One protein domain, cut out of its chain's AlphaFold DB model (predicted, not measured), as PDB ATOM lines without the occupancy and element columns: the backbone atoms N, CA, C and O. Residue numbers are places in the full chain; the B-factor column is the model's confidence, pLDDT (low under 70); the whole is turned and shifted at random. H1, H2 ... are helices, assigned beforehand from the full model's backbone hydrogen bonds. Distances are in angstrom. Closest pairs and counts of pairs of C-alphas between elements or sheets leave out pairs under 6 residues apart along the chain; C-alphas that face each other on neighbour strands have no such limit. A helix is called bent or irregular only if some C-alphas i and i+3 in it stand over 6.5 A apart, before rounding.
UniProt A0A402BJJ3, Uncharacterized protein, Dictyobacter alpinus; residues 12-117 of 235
ATOM      1  N   ILE A  12     106.274 105.436 137.808       94.81
ATOM      2  CA  ILE A  12     106.180 106.723 137.095       94.81
ATOM      3  C   ILE A  12     107.553 107.398 136.994       94.81
ATOM      4  O   ILE A  12     107.905 107.932 135.941       94.81
ATOM      5  N   GLU A  13     108.337 107.375 138.073       96.38
ATOM      6  CA  GLU A  13     109.701 107.914 138.075       96.38
ATOM      7  C   GLU A  13     110.614 107.146 137.115       96.38
ATOM      8  O   GLU A  13     111.380 107.763 136.373       96.38
ATOM      9  N   GLN A  14     110.480 105.818 137.065       95.25
ATOM     10  CA  GLN A  14     111.238 104.982 136.142       95.25
ATOM     11  C   GLN A  14     110.886 105.271 134.678       95.25
ATOM     12  O   GLN A  14     111.792 105.528 133.886       95.25
ATOM     13  N   ILE A  15     109.593 105.344 134.339       96.00
ATOM     14  CA  ILE A  15     109.131 105.719 132.991       96.00
ATOM     15  C   ILE A  15     109.662 107.099 132.602       96.00
ATOM     16  O   ILE A  15     110.102 107.302 131.473       96.00
ATOM     17  N   ARG A  16     109.648 108.066 133.526       96.62
ATOM     18  CA  ARG A  16     110.143 109.420 133.256       96.62
ATOM     19  C   ARG A  16     111.643 109.432 132.968       96.62
ATOM     20  O   ARG A  16     112.057 110.092 132.020       96.62
ATOM     21  N   LYS A  17     112.432 108.706 133.764       96.19
ATOM     22  CA  LYS A  17     113.884 108.588 133.581       96.19
ATOM     23  C   LYS A  17     114.226 107.919 132.247       96.19
ATOM     24  O   LYS A  17     115.120 108.376 131.541       96.19
ATOM     25  N   GLU A  18     113.499 106.865 131.888       94.50
ATOM     26  CA  GLU A  18     113.674 106.176 130.610       94.50
ATOM     27  C   GLU A  18     113.268 107.068 129.429       94.50
ATOM     28  O   GLU A  18     114.031 107.215 128.480       94.50
ATOM     29  N   ALA A  19     112.125 107.752 129.518       95.75
ATOM     30  CA  ALA A  19     111.670 108.693 128.497       95.75
ATOM     31  C   ALA A  19     112.661 109.844 128.266       95.75
ATOM     32  O   ALA A  19     112.839 110.289 127.134       95.75
ATOM     33  N   GLU A  20     113.303 110.331 129.330       96.81
ATOM     34  CA  GLU A  20     114.342 111.356 129.248       96.81
ATOM     35  C   GLU A  20     115.584 110.834 128.528       96.81
ATOM     36  O   GLU A  20     116.050 111.475 127.584       96.81
ATOM     37  N   ALA A  21     116.062 109.643 128.896       94.69
ATOM     38  CA  ALA A  21     117.178 108.999 128.210       94.69
ATOM     39  C   ALA A  21     116.886 108.799 126.712       94.69
ATOM     40  O   ALA A  21     117.723 109.139 125.877       94.69
ATOM     41  N   LEU A  22     115.676 108.343 126.362       94.31
ATOM     42  CA  LEU A  22     115.247 108.189 124.970       94.31
ATOM     43  C   LEU A  22     115.182 109.524 124.225       94.31
ATOM     44  O   LEU A  22     115.655 109.613 123.097       94.31
ATOM     45  N   ALA A  23     114.642 110.578 124.840       95.19
ATOM     46  CA  ALA A  23     114.556 111.891 124.203       95.19
ATOM     47  C   ALA A  23     115.947 112.464 123.871       95.19
ATOM     48  O   ALA A  23     116.159 113.022 122.791       95.19
ATOM     49  N   PHE A  24     116.917 112.287 124.773       95.00
ATOM     50  CA  PHE A  24     118.302 112.682 124.518       95.00
ATOM     51  C   PHE A  24     118.984 111.800 123.475       95.00
ATOM     52  O   PHE A  24     119.702 112.326 122.628       95.00
ATOM     53  N   PHE A  25     118.745 110.492 123.505       94.56
ATOM     54  CA  PHE A  25     119.319 109.565 122.536       94.56
ATOM     55  C   PHE A  25     118.817 109.844 121.111       94.56
ATOM     56  O   PHE A  25     119.608 110.014 120.186       94.56
ATOM     57  N   VAL A  26     117.498 109.956 120.946       94.31
ATOM     58  CA  VAL A  26     116.838 110.024 119.638       94.31
ATOM     59  C   VAL A  26     116.879 111.435 119.045       94.31
ATOM     60  O   VAL A  26     117.226 111.611 117.880       94.31
ATOM     61  N   ASP A  27     116.549 112.455 119.839       90.94
ATOM     62  CA  ASP A  27     116.358 113.825 119.341       90.94
ATOM     63  C   ASP A  27     117.419 114.811 119.841       90.94
ATOM     64  O   ASP A  27     117.376 115.995 119.493       90.94
ATOM     65  N   LYS A  28     118.362 114.362 120.686       93.25
ATOM     66  CA  LYS A  28     119.350 115.224 121.366       93.25
ATOM     67  C   LYS A  28     118.691 116.383 122.129       93.25
ATOM     68  O   LYS A  28     119.304 117.429 122.344       93.25
ATOM     69  N   SER A  29     117.422 116.226 122.511       91.94
ATOM     70  CA  SER A  29     116.610 117.295 123.085       91.94
ATOM     71  C   SER A  29     115.454 116.747 123.925       91.94
ATOM     72  O   SER A  29     114.748 115.846 123.477       91.94
ATOM     73  N   PRO A  30     115.144 117.353 125.087       91.69
ATOM     74  CA  PRO A  30     114.007 116.943 125.910       91.69
ATOM     75  C   PRO A  30     112.651 117.431 125.368       91.69
ATOM     76  O   PRO A  30     111.623 117.183 125.994       91.69
ATOM     77  N   ARG A  31     112.603 118.132 124.222       90.62
ATOM     78  CA  ARG A  31     111.356 118.699 123.664       90.62
ATOM     79  C   ARG A  31     110.253 117.653 123.478       90.62
ATOM     80  O   ARG A  31     109.086 117.960 123.704       90.62
ATOM     81  N   ASN A  32     110.625 116.424 123.125       91.56
ATOM     82  CA  ASN A  32     109.689 115.326 122.880       91.56
ATOM     83  C   ASN A  32     109.448 114.427 124.106       91.56
ATOM     84  O   ASN A  32     108.748 113.418 123.991       91.56
ATOM     85  N   LEU A  33     109.950 114.801 125.290       95.56
ATOM     86  CA  LEU A  33     109.801 114.031 126.529       95.56
ATOM     87  C   LEU A  33     108.342 113.628 126.835       95.56
ATOM     88  O   LEU A  33     108.113 112.445 127.091       95.56
ATOM     89  N   PRO A  34     107.326 114.518 126.749       96.56
ATOM     90  CA  PRO A  34     105.938 114.122 127.016       96.56
ATOM     91  C   PRO A  34     105.427 113.031 126.065       96.56
ATOM     92  O   PRO A  34     104.652 112.167 126.470       96.56
ATOM     93  N   SER A  35     105.885 113.047 124.809       95.44
ATOM     94  CA  SER A  35     105.530 112.032 123.814       95.44
ATOM     95  C   SER A  35     106.119 110.673 124.186       95.44
ATOM     96  O   SER A  35     105.412 109.671 124.129       95.44
ATOM     97  N   PHE A  36     107.382 110.626 124.620       96.50
ATOM     98  CA  PHE A  36     108.020 109.381 125.060       96.50
ATOM     99  C   PHE A  36     107.408 108.826 126.348       96.50
ATOM    100  O   PHE A  36     107.141 107.628 126.406       96.50
ATOM    101  N   ILE A  37     107.090 109.681 127.331       97.56
ATOM    102  CA  ILE A  37     106.370 109.267 128.551       97.56
ATOM    103  C   ILE A  37     105.046 108.596 128.177       97.56
ATOM    104  O   ILE A  37     104.736 107.519 128.686       97.56
ATOM    105  N   LYS A  38     104.280 109.211 127.266       97.31
ATOM    106  CA  LYS A  38     103.011 108.658 126.789       97.31
ATOM    107  C   LYS A  38     103.207 107.284 126.137       97.31
ATOM    108  O   LYS A  38     102.558 106.335 126.557       97.31
ATOM    109  N   LYS A  39     104.132 107.157 125.179       97.62
ATOM    110  CA  LYS A  39     104.392 105.888 124.472       97.62
ATOM    111  C   LYS A  39     104.841 104.759 125.405       97.62
ATOM    112  O   LYS A  39     104.301 103.663 125.323       97.62
ATOM    113  N   LEU A  40     105.773 105.035 126.322       96.69
ATOM    114  CA  LEU A  40     106.238 104.054 127.310       96.69
ATOM    115  C   LEU A  40     105.125 103.621 128.270       96.69
ATOM    116  O   LEU A  40     105.090 102.468 128.685       96.69
ATOM    117  N   SER A  41     104.214 104.536 128.612       96.69
ATOM    118  CA  SER A  41     103.071 104.227 129.477       96.69
ATOM    119  C   SER A  41     101.993 103.411 128.757       96.69
ATOM    120  O   SER A  41     101.351 102.574 129.382       96.69
ATOM    121  N   GLU A  42     101.773 103.669 127.465       96.25
ATOM    122  CA  GLU A  42     100.749 102.998 126.655       96.25
ATOM    123  C   GLU A  42     101.207 101.621 126.166       96.25
ATOM    124  O   GLU A  42     100.485 100.637 126.316       96.25
ATOM    125  N   ASN A  43     102.400 101.545 125.571       96.50
ATOM    126  CA  ASN A  43     102.930 100.323 124.981       96.50
ATOM    127  C   ASN A  43     104.472 100.309 125.042       96.50
ATOM    128  O   ASN A  43     105.154 100.680 124.072       96.50
ATOM    129  N   PRO A  44     105.058  99.873 126.175       95.31
ATOM    130  CA  PRO A  44     106.510  99.838 126.338       95.31
ATOM    131  C   PRO A  44     107.172  98.868 125.351       95.31
ATOM    132  O   PRO A  44     108.251  99.164 124.842       95.31
ATOM    133  N   ARG A  45     106.502  97.759 124.997       94.56
ATOM    134  CA  ARG A  45     107.021  96.781 124.027       94.56
ATOM    135  C   ARG A  45     107.136  97.382 122.625       94.56
ATOM    136  O   ARG A  45     108.198  97.275 122.023       94.56
ATOM    137  N   ALA A  46     106.100  98.062 122.126       95.88
ATOM    138  CA  ALA A  46     106.163  98.741 120.827       95.88
ATOM    139  C   ALA A  46     107.183  99.891 120.821       95.88
ATOM    140  O   ALA A  46     107.854 100.124 119.818       95.88
ATOM    141  N   THR A  47     107.335 100.591 121.950       96.88
ATOM    142  CA  THR A  47     108.359 101.636 122.107       96.88
ATOM    143  C   THR A  47     109.766 101.051 122.004       96.88
ATOM    144  O   THR A  47     110.583 101.565 121.240       96.88
ATOM    145  N   ARG A  48     110.034  99.946 122.712       96.19
ATOM    146  CA  ARG A  48     111.305  99.216 122.633       96.19
ATOM    147  C   ARG A  48     111.551  98.681 121.223       96.19
ATOM    148  O   ARG A  48     112.639  98.869 120.700       96.19
ATOM    149  N   ALA A  49     110.538  98.107 120.577       96.31
ATOM    150  CA  ALA A  49     110.638  97.589 119.211       96.31
ATOM    151  C   ALA A  49     111.042  98.687 118.216       96.31
ATOM    152  O   ALA A  49     111.941  98.497 117.402       96.31
ATOM    153  N   ALA A  50     110.425  99.867 118.325       96.75
ATOM    154  CA  ALA A  50     110.744 101.006 117.471       96.75
ATOM    155  C   ALA A  50     112.157 101.558 117.703       96.75
ATOM    156  O   ALA A  50     112.785 102.046 116.764       96.75
ATOM    157  N   LEU A  51     112.653 101.489 118.940       97.62
ATOM    158  CA  LEU A  51     114.025 101.859 119.271       97.62
ATOM    159  C   LEU A  51     115.033 100.857 118.698       97.62
ATOM    160  O   LEU A  51     116.020 101.269 118.104       97.62
ATOM    161  N   VAL A  52     114.778  99.557 118.850       97.69
ATOM    162  CA  VAL A  52     115.640  98.499 118.301       97.69
ATOM    163  C   VAL A  52     115.707  98.593 116.777       97.69
ATOM    164  O   VAL A  52     116.797  98.571 116.222       97.69
ATOM    165  N   ASP A  53     114.573  98.783 116.102       97.06
ATOM    166  CA  ASP A  53     114.515  98.995 114.648       97.06
ATOM    167  C   ASP A  53     115.372 100.197 114.213       97.06
ATOM    168  O   ASP A  53     116.180 100.093 113.292       97.06
ATOM    169  N   LEU A  54     115.277 101.315 114.944       97.75
ATOM    170  CA  LEU A  54     116.126 102.486 114.724       97.75
ATOM    171  C   LEU A  54     117.623 102.148 114.860       97.75
ATOM    172  O   LEU A  54     118.420 102.616 114.044       97.75
ATOM    173  N   LEU A  55     118.014 101.371 115.875       97.94
ATOM    174  CA  LEU A  55     119.407 100.966 116.100       97.94
ATOM    175  C   LEU A  55     119.919 100.056 114.980       97.94
ATOM    176  O   LEU A  55     120.975 100.332 114.409       97.94
ATOM    177  N   VAL A  56     119.143  99.031 114.618       97.12
ATOM    178  CA  VAL A  56     119.454  98.117 113.511       97.12
ATOM    179  C   VAL A  56     119.688  98.919 112.235       97.12
ATOM    180  O   VAL A  56     120.755  98.825 111.642       97.12
ATOM    181  N   GLN A  57     118.778  99.822 111.876       96.69
ATOM    182  CA  GLN A  57     118.893 100.620 110.647       96.69
ATOM    183  C   GLN A  57     119.992 101.690 110.700       96.69
ATOM    184  O   GLN A  57     120.436 102.203 109.671       96.69
ATOM    185  N   THR A  58     120.461 102.050 111.895       96.88
ATOM    186  CA  THR A  58     121.573 102.993 112.073       96.88
ATOM    187  C   THR A  58     122.925 102.369 111.717       96.88
ATOM    188  O   THR A  58     123.793 103.086 111.195       96.88
ATOM    189  N   HIS A  59     123.090 101.070 111.990       97.38
ATOM    190  CA  HIS A  59     124.341 100.315 111.824       97.38
ATOM    191  C   HIS A  59     124.320  99.360 110.624       97.38
ATOM    192  O   HIS A  59     125.332  99.201 109.945       97.38
ATOM    193  N   ASN A  60     123.152  98.797 110.321       95.56
ATOM    194  CA  ASN A  60     122.881  97.842 109.248       95.56
ATOM    195  C   ASN A  60     121.753  98.379 108.337       95.56
ATOM    196  O   ASN A  60     120.685  97.771 108.274       95.56
ATOM    197  N   PRO A  61     121.936  99.533 107.661       93.75
ATOM    198  CA  PRO A  61     120.880 100.115 106.841       93.75
ATOM    199  C   PRO A  61     120.489  99.181 105.690       93.75
ATOM    200  O   PRO A  61     121.355  98.690 104.960       93.75
ATOM    201  N   ASP A  62     119.188  98.975 105.506       89.00
ATOM    202  CA  ASP A  62     118.638  98.280 104.343       89.00
ATOM    203  C   ASP A  62     118.507  99.222 103.123       89.00
ATOM    204  O   ASP A  62     119.125 100.288 103.048       89.00
ATOM    205  N   TYR A  63     117.688  98.841 102.135       85.94
ATOM    206  CA  TYR A  63     117.422  99.651 100.938       85.94
ATOM    207  C   TYR A  63     116.796 101.027 101.235       85.94
ATOM    208  O   TYR A  63     116.845 101.914 100.385       85.94
ATOM    209  N   ARG A  64     116.210 101.229 102.420       84.88
ATOM    210  CA  ARG A  64     115.656 102.513 102.882       84.88
ATOM    211  C   ARG A  64     116.755 103.465 103.345       84.88
ATOM    212  O   ARG A  64     116.512 104.664 103.478       84.88
ATOM    213  N   GLY A  65     117.957 102.937 103.559       91.00
ATOM    214  CA  GLY A  65     119.111 103.683 104.015       91.00
ATOM    215  C   GLY A  65     119.041 104.047 105.495       91.00
ATOM    216  O   GLY A  65     118.116 103.709 106.233       91.00
ATOM    217  N   LYS A  66     120.070 104.771 105.933       94.50
ATOM    218  CA  LYS A  66     120.214 105.179 107.326       94.50
ATOM    219  C   LYS A  66     119.151 106.224 107.714       94.50
ATOM    220  O   LYS A  66     118.943 107.183 106.965       94.50
ATOM    221  N   PRO A  67     118.541 106.132 108.911       95.62
ATOM    222  CA  PRO A  67     117.606 107.139 109.402       95.62
ATOM    223  C   PRO A  67     118.246 108.534 109.508       95.62
ATOM    224  O   PRO A  67     119.106 108.781 110.350       95.62
ATOM    225  N   ASN A  68     117.789 109.478 108.679       95.12
ATOM    226  CA  ASN A  68     118.279 110.867 108.697       95.12
ATOM    227  C   ASN A  68     117.759 111.668 109.901       95.12
ATOM    228  O   ASN A  68     118.434 112.563 110.406       95.12
ATOM    229  N   VAL A  69     116.537 111.358 110.347       95.56
ATOM    230  CA  VAL A  69     115.871 112.008 111.482       95.56
ATOM    231  C   VAL A  69     115.376 110.912 112.430       95.56
ATOM    232  O   VAL A  69     114.259 110.414 112.249       95.56
ATOM    233  N   PRO A  70     116.186 110.506 113.426       95.81
ATOM    234  CA  PRO A  70     115.883 109.361 114.288       95.81
ATOM    235  C   PRO A  70     114.515 109.449 114.977       95.81
ATOM    236  O   PRO A  70     113.775 108.468 115.005       95.81
ATOM    237  N   GLY A  71     114.114 110.635 115.453       94.81
ATOM    238  CA  GLY A  71     112.800 110.834 116.075       94.81
ATOM    239  C   GLY A  71     111.629 110.624 115.132       94.81
ATOM    240  O   GLY A  71     110.620 110.028 115.516       94.81
ATOM    241  N   ALA A  72     111.749 111.066 113.880       94.38
ATOM    242  CA  ALA A  72     110.721 110.824 112.873       94.38
ATOM    243  C   ALA A  72     110.626 109.327 112.542       94.38
ATOM    244  O   ALA A  72     109.520 108.789 112.489       94.38
ATOM    245  N   TRP A  73     111.775 108.654 112.408       95.81
ATOM    246  CA  TRP A  73     111.842 107.209 112.193       95.81
ATOM    247  C   TRP A  73     111.141 106.450 113.318       95.81
ATOM    248  O   TRP A  73     110.144 105.775 113.078       95.81
ATOM    249  N   MET A  74     111.580 106.648 114.564       96.00
ATOM    250  CA  MET A  74     111.018 105.959 115.725       96.00
ATOM    251  C   MET A  74     109.510 106.206 115.872       96.00
ATOM    252  O   MET A  74     108.763 105.285 116.190       96.00
ATOM    253  N   ASN A  75     109.026 107.423 115.599       94.94
ATOM    254  CA  ASN A  75     107.592 107.722 115.627       94.94
ATOM    255  C   ASN A  75     106.800 106.944 114.567       94.94
ATOM    256  O   ASN A  75     105.702 106.467 114.858       94.94
ATOM    257  N   ASN A  76     107.332 106.826 113.351       94.19
ATOM    258  CA  ASN A  76     106.690 106.076 112.274       94.19
ATOM    259  C   ASN A  76     106.689 104.576 112.577       94.19
ATOM    260  O   ASN A  76     105.650 103.929 112.465       94.19
ATOM    261  N   VAL A  77     107.818 104.037 113.039       95.19
ATOM    262  CA  VAL A  77     107.936 102.627 113.419       95.19
ATOM    263  C   VAL A  77     107.036 102.288 114.610       95.19
ATOM    264  O   VAL A  77     106.318 101.295 114.561       95.19
ATOM    265  N   TYR A  78     106.977 103.148 115.632       96.38
ATOM    266  CA  TYR A  78     106.070 102.969 116.768       96.38
ATOM    267  C   TYR A  78     104.612 102.858 116.322       96.38
ATOM    268  O   TYR A  78     103.900 101.990 116.808       96.38
ATOM    269  N   LYS A  79     104.156 103.707 115.388       94.06
ATOM    270  CA  LYS A  79     102.781 103.623 114.867       94.06
ATOM    271  C   LYS A  79     102.501 102.263 114.223       94.06
ATOM    272  O   LYS A  79     101.412 101.743 114.430       94.06
ATOM    273  N   ARG A  80     103.472 101.687 113.503       91.94
ATOM    274  CA  ARG A  80     103.358 100.336 112.926       91.94
ATOM    275  C   ARG A  80     103.249  99.279 114.027       91.94
ATOM    276  O   ARG A  80     102.252  98.571 114.108       91.94
ATOM    277  N   TYR A  81     104.209  99.245 114.950       93.81
ATOM    278  CA  TYR A  81     104.261  98.220 116.002       93.81
ATOM    279  C   TYR A  81     103.165  98.349 117.065       93.81
ATOM    280  O   TYR A  81     102.770  97.357 117.675       93.81
ATOM    281  N   ASN A  82     102.623  99.548 117.279       93.06
ATOM    282  CA  ASN A  82     101.503  99.748 118.192       93.06
ATOM    283  C   ASN A  82     100.174  99.204 117.634       93.06
ATOM    284  O   ASN A  82      99.265  98.923 118.410       93.06
ATOM    285  N   CYS A  83     100.056  99.027 116.317       82.56
ATOM    286  CA  CYS A  83      98.847  98.526 115.660       82.56
ATOM    287  C   CYS A  83      98.778  96.990 115.565       82.56
ATOM    288  O   CYS A  83      97.974  96.482 114.789       82.56
ATOM    289  N   LEU A  84      99.585  96.255 116.350       63.41
ATOM    290  CA  LEU A  84      99.701  94.789 116.272       63.41
ATOM    291  C   LEU A  84     100.019  94.303 114.847       63.41
ATOM    292  O   LEU A  84      99.517  93.269 114.410       63.41
ATOM    293  N   ASP A  85     100.835  95.066 114.119       67.56
ATOM    294  CA  ASP A  85     101.294  94.666 112.793       67.56
ATOM    295  C   ASP A  85     102.124  93.368 112.909       67.56
ATOM    296  O   ASP A  85     103.072  93.331 113.703       67.56
ATOM    297  N   PRO A  86     101.771  92.294 112.172       66.88
ATOM    298  CA  PRO A  86     102.476  91.018 112.242       66.88
ATOM    299  C   PRO A  86     103.904  91.059 111.685       66.88
ATOM    300  O   PRO A  86     104.632  90.088 111.872       66.88
ATOM    301  N   ASN A  87     104.327  92.132 111.007       86.19
ATOM    302  CA  ASN A  87     105.595  92.137 110.277       86.19
ATOM    303  C   ASN A  87     106.729  92.876 111.014       86.19
ATOM    304  O   ASN A  87     107.269  93.875 110.532       86.19
ATOM    305  N   ILE A  88     107.083  92.393 112.208       91.25
ATOM    306  CA  ILE A  88     108.325  92.790 112.888       91.25
ATOM    307  C   ILE A  88     109.455  91.923 112.327       91.25
ATOM    308  O   ILE A  88     109.340  90.702 112.330       91.25
ATOM    309  N   SER A  89     110.549  92.534 111.866       91.94
ATOM    310  CA  SER A  89     111.704  91.781 111.359       91.94
ATOM    311  C   SER A  89     112.286  90.848 112.428       91.94
ATOM    312  O   SER A  89     112.381  91.252 113.592       91.94
ATOM    313  N   ASP A  90     112.771  89.676 112.021       93.00
ATOM    314  CA  ASP A  90     113.362  88.675 112.922       93.00
ATOM    315  C   ASP A  90     114.507  89.236 113.781       93.00
ATOM    316  O   ASP A  90     114.615  88.904 114.959       93.00
ATOM    317  N   GLU A  91     115.328  90.139 113.234       94.62
ATOM    318  CA  GLU A  91     116.421  90.794 113.971       94.62
ATOM    319  C   GLU A  91     115.893  91.676 115.114       94.62
ATOM    320  O   GLU A  91     116.382  91.614 116.243       94.62
ATOM    321  N   VAL A  92     114.834  92.453 114.865       95.88
ATOM    322  CA  VAL A  92     114.168  93.247 115.911       95.88
ATOM    323  C   VAL A  92     113.515  92.336 116.953       95.88
ATOM    324  O   VAL A  92     113.613  92.618 118.145       95.88
ATOM    325  N   MET A  93     112.888  91.231 116.533       95.31
ATOM    326  CA  MET A  93     112.307  90.245 117.453       95.31
ATOM    327  C   MET A  93     113.368  89.589 118.343       95.31
ATOM    328  O   MET A  93     113.173  89.501 119.553       95.31
ATOM    329  N   HIS A  94     114.519  89.222 117.778       96.19
ATOM    330  CA  HIS A  94     115.641  88.651 118.519       96.19
ATOM    331  C   HIS A  94     116.088  89.550 119.684       96.19
ATOM    332  O   HIS A  94     116.237  89.087 120.815       96.19
ATOM    333  N   TRP A  95     116.241  90.851 119.433       96.44
ATOM    334  CA  TRP A  95     116.617  91.832 120.456       96.44
ATOM    335  C   TRP A  95     115.481  92.197 121.421       96.44
ATOM    336  O   TRP A  95     115.725  92.597 122.562       96.44
ATOM    337  N   LEU A  96     114.228  92.091 120.979       95.06
ATOM    338  CA  LEU A  96     113.067  92.291 121.846       95.06
ATOM    339  C   LEU A  96     112.929  91.197 122.897       95.06
ATOM    340  O   LEU A  96     112.527  91.505 124.017       95.06
ATOM    341  N   ASP A  97     113.251  89.961 122.523       95.25
ATOM    342  CA  ASP A  97     113.176  88.797 123.401       95.25
ATOM    343  C   ASP A  97     114.438  88.633 124.272       95.25
ATOM    344  O   ASP A  97     114.471  87.770 125.150       95.25
ATOM    345  N   SER A  98     115.463  89.471 124.073       96.19
ATOM    346  CA  SER A  98     116.647  89.521 124.931       96.19
ATOM    347  C   SER A  98     116.495  90.524 126.079       96.19
ATOM    348  O   SER A  98     115.859  91.575 125.952       96.19
ATOM    349  N   ASP A  99     117.158  90.230 127.198       96.19
ATOM    350  CA  ASP A  99     117.221  91.116 128.370       96.19
ATOM    351  C   ASP A  99     118.211  92.286 128.194       96.19
ATOM    352  O   ASP A  99     118.464  93.040 129.135       96.19
ATOM    353  N   ALA A 100     118.783  92.460 126.997       95.56
ATOM    354  CA  ALA A 100     119.782  93.488 126.736       95.56
ATOM    355  C   ALA A 100     119.195  94.901 126.887       95.56
ATOM    356  O   ALA A 100     118.073  95.213 126.468       95.56
ATOM    357  N   THR A 101     119.967  95.807 127.465       94.75
ATOM    358  CA  THR A 101     119.660  97.237 127.456       94.75
ATOM    359  C   THR A 101     119.867  97.808 126.054       94.75
ATOM    360  O   THR A 101     120.647  97.287 125.263       94.75
ATOM    361  N   TRP A 102     119.190  98.907 125.716       93.88
ATOM    362  CA  TRP A 102     119.352  99.510 124.388       93.88
ATOM    363  C   TRP A 102     120.786 100.000 124.131       93.88
ATOM    364  O   TRP A 102     121.212 100.012 122.983       93.88
ATOM    365  N   GLN A 103     121.543 100.348 125.178       94.75
ATOM    366  CA  GLN A 103     122.969 100.671 125.077       94.75
ATOM    367  C   GLN A 103     123.809  99.456 124.668       94.75
ATOM    368  O   GLN A 103     124.698  99.581 123.835       94.75
ATOM    369  N   GLU A 104     123.537  98.287 125.251       96.50
ATOM    370  CA  GLU A 104     124.231  97.041 124.900       96.50
ATOM    371  C   GLU A 104     123.895  96.599 123.473       96.50
ATOM    372  O   GLU A 104     124.778  96.137 122.749       96.50
ATOM    373  N   ILE A 105     122.639  96.786 123.053       97.19
ATOM    374  CA  ILE A 105     122.199  96.546 121.673       97.19
ATOM    375  C   ILE A 105     122.945  97.479 120.707       97.19
ATOM    376  O   ILE A 105     123.523  97.004 119.733       97.19
ATOM    377  N   ASP A 106     122.975  98.788 120.986       96.75
ATOM    378  CA  ASP A 106     123.679  99.783 120.162       96.75
ATOM    379  C   ASP A 106     125.172  99.453 120.022       96.75
ATOM    380  O   ASP A 106     125.709  99.438 118.915       96.75
ATOM    381  N   GLU A 107     125.831  99.109 121.130       97.12
ATOM    382  CA  GLU A 107     127.250  98.754 121.133       97.12
ATOM    383  C   GLU A 107     127.528  97.455 120.363       97.12
ATOM    384  O   GLU A 107     128.485  97.387 119.592       97.12
ATOM    385  N   THR A 108     126.679  96.435 120.523       97.94
ATOM    386  CA  THR A 108     126.835  95.158 119.810       97.94
ATOM    387  C   THR A 108     126.685  95.361 118.304       97.94
ATOM    388  O   THR A 108     127.561  94.956 117.540       97.94
ATOM    389  N   LEU A 109     125.638  96.072 117.877       97.38
ATOM    390  CA  LEU A 109     125.401  96.385 116.467       97.38
ATOM    391  C   LEU A 109     126.529  97.237 115.868       97.38
ATOM    392  O   LEU A 109     126.945  97.003 114.732       97.38
ATOM    393  N   ARG A 110     127.069  98.193 116.634       97.56
ATOM    394  CA  ARG A 110     128.226  98.999 116.223       97.56
ATOM    395  C   ARG A 110     129.457  98.128 115.973       97.56
ATOM    396  O   ARG A 110     130.098  98.268 114.932       97.56
ATOM    397  N   LEU A 111     129.778  97.221 116.897       97.19
ATOM    398  CA  LEU A 111     130.919  96.307 116.766       97.19
ATOM    399  C   LEU A 111     130.757  95.363 115.569       97.19
ATOM    400  O   LEU A 111     131.721  95.126 114.840       97.19
ATOM    401  N   GLU A 112     129.553  94.850 115.331       96.12
ATOM    402  CA  GLU A 112     129.253  94.027 114.156       96.12
ATOM    403  C   GLU A 112     129.425  94.806 112.846       96.12
ATOM    404  O   GLU A 112     130.040  94.307 111.898       96.12
ATOM    405  N   ALA A 113     128.934  96.047 112.791       95.12
ATOM    406  CA  ALA A 113     129.096  96.913 111.628       95.12
ATOM    407  C   ALA A 113     130.577  97.236 111.354       95.12
ATOM    408  O   ALA A 113     131.015  97.183 110.202       95.12
ATOM    409  N   GLU A 114     131.374  97.496 112.396       96.06
ATOM    410  CA  GLU A 114     132.825  97.707 112.289       96.06
ATOM    411  C   GLU A 114     133.557  96.460 111.775       96.06
ATOM    412  O   GLU A 114     134.423  96.560 110.901       96.06
ATOM    413  N   GLN A 115     133.192  95.274 112.271       94.56
ATOM    414  CA  GLN A 115     133.757  94.011 111.793       94.56
ATOM    415  C   GLN A 115     133.435  93.771 110.317       94.56
ATOM    416  O   GLN A 115     134.320  93.365 109.563       94.56
ATOM    417  N   ARG A 116     132.203  94.067 109.885       93.44
ATOM    418  CA  ARG A 116     131.770  93.914 108.488       93.44
ATOM    419  C   ARG A 116     132.440  94.915 107.548       93.44
ATOM    420  O   ARG A 116     132.722  94.582 106.401       93.44
ATOM    421  N   ALA A 117     132.707  96.130 108.027       92.69
ATOM    422  CA  ALA A 117     133.408  97.162 107.266       92.69
ATOM    423  C   ALA A 117     134.908  96.872 107.102       92.69
ATOM    424  O   ALA A 117     135.571  97.492 106.264       92.69
TER     425      ALA A 117
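This is residues 12 to 117 of the 235 residues of an uncharacterized protein of Dictyobacter alpinus (UniProt A0A402BJJ3). H1 and H2 form a crossed pair at one end, H3 is the core helix with H4, H5 and H6 packed round it, and H6 lies at the other end. The printed part has 106 residues with six named helices, H1 to H6 in order, and no named strand: all helix, mostly crossed. It is compact, with a radius of gyration of the C-alphas of 13.3 A and spans of 40 by 30 by 27 A.

H1, residues 12 to 27, touches H2, residues 30 to 42, at a steep tilt of 52 degrees; the closest C-alphas, of Ala 19 and Phe 36, are 5.1 A apart. H1 and H4, residues 70 to 82, touch only at their ends, closest at the C-alphas of Val 26 and Gly 71, 5.4 A. The hub H3, residues 44 to 59, touches H4, closest at the C-alphas of Ala 50 and Tyr 78, 5.1 A. It touches H5, residues 90 to 96, closest at the C-alphas of Asp 53 and Val 92, 5.9 A. H3 and H6, residues 102 to 117, touch at a shallow tilt of 22 degrees, closest at the C-alphas of His 59 and Ala 113, 5.8 A. Every O i to N i+4 pair is within hydrogen-bond range in H1, H3, H4, H5 and H6; in H2, 7 of 9.

H1, 21.7 A long, begins at C-alpha 12 (106.180, 106.723, 137.095). H2 is irregular: C-alphas 31 and 34 are 7.8 A apart. H3 measures 23.0 A; H6, 22.3 A, ends at C-alpha 117 (133.408, 97.162, 107.266).

The C-alphas farthest apart, of Ile 12 and Ala 117, are 41.5 A apart. The printed part has no cut and no long link; residues 84 to 86 are under pLDDT 70.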